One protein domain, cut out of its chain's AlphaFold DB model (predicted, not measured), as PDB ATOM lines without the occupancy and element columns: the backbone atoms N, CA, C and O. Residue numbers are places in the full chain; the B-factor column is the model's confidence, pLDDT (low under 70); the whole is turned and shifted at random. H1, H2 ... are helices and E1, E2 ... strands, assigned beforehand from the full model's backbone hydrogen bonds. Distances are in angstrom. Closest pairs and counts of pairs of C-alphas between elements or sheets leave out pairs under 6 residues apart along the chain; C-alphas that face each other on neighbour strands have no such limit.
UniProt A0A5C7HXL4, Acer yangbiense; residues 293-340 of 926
ATOM      1  N   VAL A 293      16.410 -12.095  -2.596       73.62
ATOM      2  CA  VAL A 293      15.523 -11.445  -3.584       73.62
ATOM      3  C   VAL A 293      14.035 -11.756  -3.363       73.62
ATOM      4  O   VAL A 293      13.193 -10.948  -3.732       73.62
ATOM      5  N   TRP A 294      13.676 -12.887  -2.744       77.31
ATOM      6  CA  TRP A 294      12.273 -13.244  -2.479       77.31
ATOM      7  C   TRP A 294      11.641 -12.446  -1.322       77.31
ATOM      8  O   TRP A 294      10.431 -12.528  -1.110       77.31
ATOM      9  N   GLU A 295      12.421 -11.621  -0.620       76.31
ATOM     10  CA  GLU A 295      11.908 -10.586   0.284       76.31
ATOM     11  C   GLU A 295      11.342  -9.394  -0.505       76.31
ATOM     12  O   GLU A 295      10.314  -8.848  -0.110       76.31
ATOM     13  N   HIS A 296      11.897  -9.082  -1.682       75.94
ATOM     14  CA  HIS A 296      11.451  -7.982  -2.556       75.94
ATOM     15  C   HIS A 296      10.599  -8.439  -3.759       75.94
ATOM     16  O   HIS A 296       9.899  -7.622  -4.350       75.94
ATOM     17  N   PHE A 297      10.607  -9.730  -4.114       82.12
ATOM     18  CA  PHE A 297       9.895 -10.284  -5.277       82.12
ATOM     19  C   PHE A 297       8.818 -11.320  -4.910       82.12
ATOM     20  O   PHE A 297       9.072 -12.260  -4.151       82.12
ATOM     21  N   THR A 298       7.633 -11.207  -5.517       82.62
ATOM     22  CA  THR A 298       6.606 -12.265  -5.577       82.62
ATOM     23  C   THR A 298       6.858 -13.210  -6.757       82.62
ATOM     24  O   THR A 298       7.853 -13.098  -7.476       82.62
ATOM     25  N   ILE A 299       6.010 -14.234  -6.910       81.38
ATOM     26  CA  ILE A 299       6.141 -15.263  -7.948       81.38
ATOM     27  C   ILE A 299       4.755 -15.567  -8.508       81.38
ATOM     28  O   ILE A 299       3.944 -16.213  -7.835       81.38
ATOM     29  N   GLU A 300       4.528 -15.156  -9.745       79.88
ATOM     30  CA  GLU A 300       3.284 -15.359 -10.485       79.88
ATOM     31  C   GLU A 300       3.473 -16.446 -11.551       79.88
ATOM     32  O   GLU A 300       4.585 -16.706 -12.023       79.88
ATOM     33  N   THR A 301       2.397 -17.162 -11.874       73.94
ATOM     34  CA  THR A 301       2.415 -18.277 -12.835       73.94
ATOM     35  C   THR A 301       1.574 -17.866 -14.029       73.94
ATOM     36  O   THR A 301       0.367 -18.037 -13.997       73.94
ATOM     37  N   VAL A 302       2.220 -17.287 -15.042       70.81
ATOM     38  CA  VAL A 302       1.545 -16.621 -16.170       70.81
ATOM     39  C   VAL A 302       0.863 -17.624 -17.105       70.81
ATOM     40  O   VAL A 302      -0.120 -17.294 -17.745       70.81
ATOM     41  N   SER A 303       1.363 -18.859 -17.171       69.31
ATOM     42  CA  SER A 303       0.719 -19.957 -17.897       69.31
ATOM     43  C   SER A 303       1.181 -21.316 -17.358       69.31
ATOM     44  O   SER A 303       2.084 -21.397 -16.512       69.31
ATOM     45  N   ALA A 304       0.585 -22.410 -17.838       61.47
ATOM     46  CA  ALA A 304       0.918 -23.772 -17.421       61.47
ATOM     47  C   ALA A 304       2.414 -24.104 -17.634       61.47
ATOM     48  O   ALA A 304       2.867 -24.392 -18.737       61.47
ATOM     49  N   GLY A 305       3.193 -24.071 -16.547       59.94
ATOM     50  CA  GLY A 305       4.640 -24.321 -16.562       59.94
ATOM     51  C   GLY A 305       5.525 -23.076 -16.726       59.94
ATOM     52  O   GLY A 305       6.745 -23.206 -16.618       59.94
ATOM     53  N   CYS A 306       4.957 -21.881 -16.914       70.56
ATOM     54  CA  CYS A 306       5.703 -20.620 -16.980       70.56
ATOM     55  C   CYS A 306       5.492 -19.780 -15.713       70.56
ATOM     56  O   CYS A 306       4.362 -19.500 -15.308       70.56
ATOM     57  N   ARG A 307       6.585 -19.359 -15.069       79.50
ATOM     58  CA  ARG A 307       6.563 -18.507 -13.872       79.50
ATOM     59  C   ARG A 307       7.476 -17.304 -14.037       79.50
ATOM     60  O   ARG A 307       8.639 -17.442 -14.431       79.50
ATOM     61  N   ARG A 308       6.963 -16.140 -13.647       81.25
ATOM     62  CA  ARG A 308       7.706 -14.881 -13.544       81.25
ATOM     63  C   ARG A 308       7.899 -14.508 -12.074       81.25
ATOM     64  O   ARG A 308       7.275 -15.078 -11.178       81.25
ATOM     65  N   ALA A 309       8.835 -13.607 -11.826       82.69
ATOM     66  CA  ALA A 309       9.099 -13.010 -10.528       82.69
ATOM     67  C   ALA A 309       8.816 -11.513 -10.629       82.69
ATOM     68  O   ALA A 309       9.417 -10.845 -11.468       82.69
ATOM     69  N   CYS A 310       7.899 -11.008  -9.809       80.50
ATOM     70  CA  CYS A 310       7.353  -9.659  -9.954       80.50
ATOM     71  C   CYS A 310       7.756  -8.805  -8.752       80.50
ATOM     72  O   CYS A 310       7.718  -9.275  -7.611       80.50
ATOM     73  N   CYS A 311       8.256  -7.596  -8.999       81.31
ATOM     74  CA  CYS A 311       8.757  -6.736  -7.928       81.31
ATOM     75  C   CYS A 311       7.589  -6.280  -7.044       81.31
ATOM     76  O   CYS A 311       6.592  -5.765  -7.547       81.31
ATOM     77  N   LYS A 312       7.697  -6.432  -5.718       79.88
ATOM     78  CA  LYS A 312       6.620  -6.049  -4.785       79.88
ATOM     79  C   LYS A 312       6.262  -4.566  -4.875       79.88
ATOM     80  O   LYS A 312       5.103  -4.225  -4.646       79.88
ATOM     81  N   GLN A 313       7.237  -3.721  -5.203       75.69
ATOM     82  CA  GLN A 313       7.079  -2.272  -5.274       75.69
ATOM     83  C   GLN A 313       6.639  -1.834  -6.682       75.69
ATOM     84  O   GLN A 313       5.445  -1.655  -6.899       75.69
ATOM     85  N   CYS A 314       7.549  -1.764  -7.661       77.56
ATOM     86  CA  CYS A 314       7.255  -1.271  -9.022       77.56
ATOM     87  C   CYS A 314       6.456  -2.234  -9.931       77.56
ATOM     88  O   CYS A 314       6.261  -1.937 -11.106       77.56
ATOM     89  N   LYS A 315       6.047  -3.408  -9.430       79.12
ATOM     90  CA  LYS A 315       5.263  -4.457 -10.123       79.12
ATOM     91  C   LYS A 315       5.885  -5.086 -11.382       79.12
ATOM     92  O   LYS A 315       5.371  -6.103 -11.844       79.12
ATOM     93  N   GLN A 316       7.007  -4.575 -11.899       77.75
ATOM     94  CA  GLN A 316       7.692  -5.127 -13.076       77.75
ATOM     95  C   GLN A 316       7.949  -6.639 -12.945       77.75
ATOM     96  O   GLN A 316       8.426  -7.118 -11.910       77.75
ATOM     97  N   SER A 317       7.649  -7.387 -14.013       78.75
ATOM     98  CA  SER A 317       7.749  -8.850 -14.042       78.75
ATOM     99  C   SER A 317       8.978  -9.337 -14.812       78.75
ATOM    100  O   SER A 317       9.224  -8.955 -15.955       78.75
ATOM    101  N   PHE A 318       9.723 -10.267 -14.221       81.12
ATOM    102  CA  PHE A 318      10.969 -10.815 -14.763       81.12
ATOM    103  C   PHE A 318      10.854 -12.326 -14.975       81.12
ATOM    104  O   PHE A 318      10.170 -13.019 -14.223       81.12
ATOM    105  N   ALA A 319      11.548 -12.881 -15.972       76.12
ATOM    106  CA  ALA A 319      11.565 -14.329 -16.189       76.12
ATOM    107  C   ALA A 319      12.144 -15.074 -14.966       76.12
ATOM    108  O   ALA A 319      13.176 -14.668 -14.424       76.12
ATOM    109  N   TYR A 320      11.495 -16.168 -14.537       74.94
ATOM    110  CA  TYR A 320      11.974 -16.997 -13.422       74.94
ATOM    111  C   TYR A 320      12.066 -18.496 -13.750       74.94
ATOM    112  O   TYR A 320      13.081 -19.113 -13.428       74.94
ATOM    113  N   SER A 321      11.061 -19.110 -14.378       73.94
ATOM    114  CA  SER A 321      11.174 -20.501 -14.845       73.94
ATOM    115  C   SER A 321      10.216 -20.817 -15.985       73.94
ATOM    116  O   SER A 321       9.029 -20.513 -15.870       73.94
ATOM    117  N   THR A 322      10.706 -21.516 -17.007       64.06
ATOM    118  CA  THR A 322       9.902 -21.999 -18.138       64.06
ATOM    119  C   THR A 322      10.112 -23.506 -18.262       64.06
ATOM    120  O   THR A 322      11.223 -23.971 -18.532       64.06
ATOM    121  N   GLY A 323       9.061 -24.282 -17.996       61.78
ATOM    122  CA  GLY A 323       9.153 -25.734 -17.875       61.78
ATOM    123  C   GLY A 323      10.063 -26.153 -16.712       61.78
ATOM    124  O   GLY A 323       9.935 -25.658 -15.592       61.78
ATOM    125  N   SER A 324      10.997 -27.067 -16.975       53.88
ATOM    126  CA  SER A 324      11.955 -27.579 -15.985       53.88
ATOM    127  C   SER A 324      13.154 -26.656 -15.719       53.88
ATOM    128  O   SER A 324      13.876 -26.870 -14.745       53.88
ATOM    129  N   LYS A 325      13.384 -25.629 -16.552       60.69
ATOM    130  CA  LYS A 325      14.536 -24.721 -16.429       60.69
ATOM    131  C   LYS A 325      14.194 -23.517 -15.548       60.69
ATOM    132  O   LYS A 325      13.210 -22.817 -15.783       60.69
ATOM    133  N   VAL A 326      15.038 -23.260 -14.549       67.88
ATOM    134  CA  VAL A 326      14.930 -22.132 -13.609       67.88
ATOM    135  C   VAL A 326      16.063 -21.143 -13.875       67.88
ATOM    136  O   VAL A 326      17.227 -21.533 -13.900       67.88
ATOM    137  N   ALA A 327      15.733 -19.863 -14.040       67.94
ATOM    138  CA  ALA A 327      16.709 -18.791 -14.191       67.94
ATOM    139  C   ALA A 327      17.391 -18.460 -12.848       67.94
ATOM    140  O   ALA A 327      16.745 -18.419 -11.794       67.94
ATOM    141  N   GLY A 328      18.701 -18.192 -12.884       69.06
ATOM    142  CA  GLY A 328      19.457 -17.718 -11.719       69.06
ATOM    143  C   GLY A 328      18.978 -16.339 -11.252       69.06
ATOM    144  O   GLY A 328      18.470 -15.558 -12.043       69.06
ATOM    145  N   THR A 329      19.132 -16.000  -9.969       76.75
ATOM    146  CA  THR A 329      18.538 -14.771  -9.395       76.75
ATOM    147  C   THR A 329      19.353 -13.487  -9.620       76.75
ATOM    148  O   THR A 329      19.184 -12.519  -8.880       76.75
ATOM    149  N   SER A 330      20.273 -13.460 -10.587       72.94
ATOM    150  CA  SER A 330      21.250 -12.370 -10.747       72.94
ATOM    151  C   SER A 330      20.648 -11.093 -11.341       72.94
ATOM    152  O   SER A 330      21.000  -9.998 -10.908       72.94
ATOM    153  N   HIS A 331      19.696 -11.204 -12.273       72.00
ATOM    154  CA  HIS A 331      18.922 -10.062 -12.789       72.00
ATOM    155  C   HIS A 331      17.970  -9.492 -11.732       72.00
ATOM    156  O   HIS A 331      17.876  -8.279 -11.593       72.00
ATOM    157  N   LEU A 332      17.355 -10.355 -10.918       80.00
ATOM    158  CA  LEU A 332      16.522  -9.943  -9.780       80.00
ATOM    159  C   LEU A 332      17.339  -9.167  -8.735       80.00
ATOM    160  O   LEU A 332      16.890  -8.134  -8.248       80.00
ATOM    161  N   LYS A 333      18.572  -9.607  -8.434       77.00
ATOM    162  CA  LYS A 333      19.504  -8.819  -7.610       77.00
ATOM    163  C   LYS A 333      19.854  -7.478  -8.261       77.00
ATOM    164  O   LYS A 333      19.895  -6.480  -7.557       77.00
ATOM    165  N   ARG A 334      20.087  -7.446  -9.581       74.75
ATOM    166  CA  ARG A 334      20.439  -6.221 -10.320       74.75
ATOM    167  C   ARG A 334      19.339  -5.156 -10.240       74.75
ATOM    168  O   ARG A 334      19.668  -4.007 -10.003       74.75
ATOM    169  N   HIS A 335      18.068  -5.539 -10.364       78.81
ATOM    170  CA  HIS A 335      16.935  -4.609 -10.265       78.81
ATOM    171  C   HIS A 335      16.855  -3.889  -8.904       78.81
ATOM    172  O   HIS A 335      16.561  -2.701  -8.859       78.81
ATOM    173  N   ILE A 336      17.165  -4.593  -7.806       76.00
ATOM    174  CA  ILE A 336      17.205  -4.007  -6.453       76.00
ATOM    175  C   ILE A 336      18.494  -3.189  -6.257       76.00
ATOM    176  O   ILE A 336      18.450  -2.060  -5.793       76.00
ATOM    177  N   ALA A 337      19.651  -3.759  -6.611       68.38
ATOM    178  CA  ALA A 337      20.970  -3.215  -6.267       68.38
ATOM    179  C   ALA A 337      21.560  -2.221  -7.290       68.38
ATOM    180  O   ALA A 337      22.656  -1.712  -7.074       68.38
ATOM    181  N   LYS A 338      20.881  -1.974  -8.416       59.62
ATOM    182  CA  LYS A 338      21.231  -0.950  -9.420       59.62
ATOM    183  C   LYS A 338      20.025  -0.065  -9.773       59.62
ATOM    184  O   LYS A 338      19.757   0.157 -10.952       59.62
ATOM    185  N   GLY A 339      19.257   0.357  -8.765       60.88
ATOM    186  CA  GLY A 339      18.282   1.460  -8.849       60.88
ATOM    187  C   GLY A 339      17.123   1.325  -9.849       60.88
ATOM    188  O   GLY A 339      16.311   2.232  -9.960       60.88
ATOM    189  N   THR A 340      16.981   0.207 -10.564       60.50
ATOM    190  CA  THR A 340      16.062   0.066 -11.714       60.50
ATOM    191  C   THR A 340      14.601  -0.179 -11.302       60.50
ATOM    192  O   THR A 340      13.807  -0.731 -12.062       60.50
TER     193      THR A 340
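AT A GLANCE: This is residues 293 to 340 of the 926 residues of a protein of Acer yangbiense (UniProt A0A5C7HXL4). The core is a strongly twisted sheet of three strands, with two short helices towards the end where E1 begins and E2 ends: H1 only grazes the sheet, and H2 lies over E2. After E3 the link folds back along the sheet to reach H2. The printed part has 48 residues, in the order H1, E1, E2, E3, H2; the sheet order is E1, E2, E3, antiparallel, and the class is mixed helices and strands. It is compact, with a radius of gyration of the C-alphas of 10.5 A, and elongated, spanning 31 by 18 by 15 A.

HOW THE PARTS SIT: Look first at E1, residues 297 to 303, E2, residues 306 to 311, and E3, residues 317 to 322, a meander, each strand the antiparallel neighbour of the one before. In the hairpin of E1 and E2, at 149 degrees, N 298 and O 310 are within hydrogen-bond range at 2.9 A. In the hairpin of E2 and E3, at 153 degrees, N 309 and O 318 are at 2.8 A. H2, residues 330 to 337, is on the sheet at a height over the sheet of 10.1 A, along the strands at 6 degrees to E2 on the local plane. Its closest C-alpha pair with E3 is Phe 318 and Leu 332, 7.5 A. H1, residues 293 to 296, is close to but not clearly touching H2, the closest C-alphas being Val 293 and Lys 333, 6.2 A. In H2, 3 of 4 O i to N i+4 pairs are within hydrogen-bond range; H1 is too short for one.

IN THESE COORDINATES: Find C-alpha 293 at (15.523, -11.445, -3.584), where H1 begins its 5.4 A. From C-alpha 297 at (9.895, -10.284, -5.277), E1 runs 18.4 A; E2 runs 16.9 A and E3 13.9 A. H2 runs 10.2 A to C-alpha 337 at (20.970, -3.215, -6.267).

THE WHOLE: The C-alphas farthest apart are those of Ala 304 and Gly 339, 31.8 A. The printed part has no cut and no long link. In this model pLDDT is under 70 at residues 303 to 305, 322 to 328 and 337 to 340.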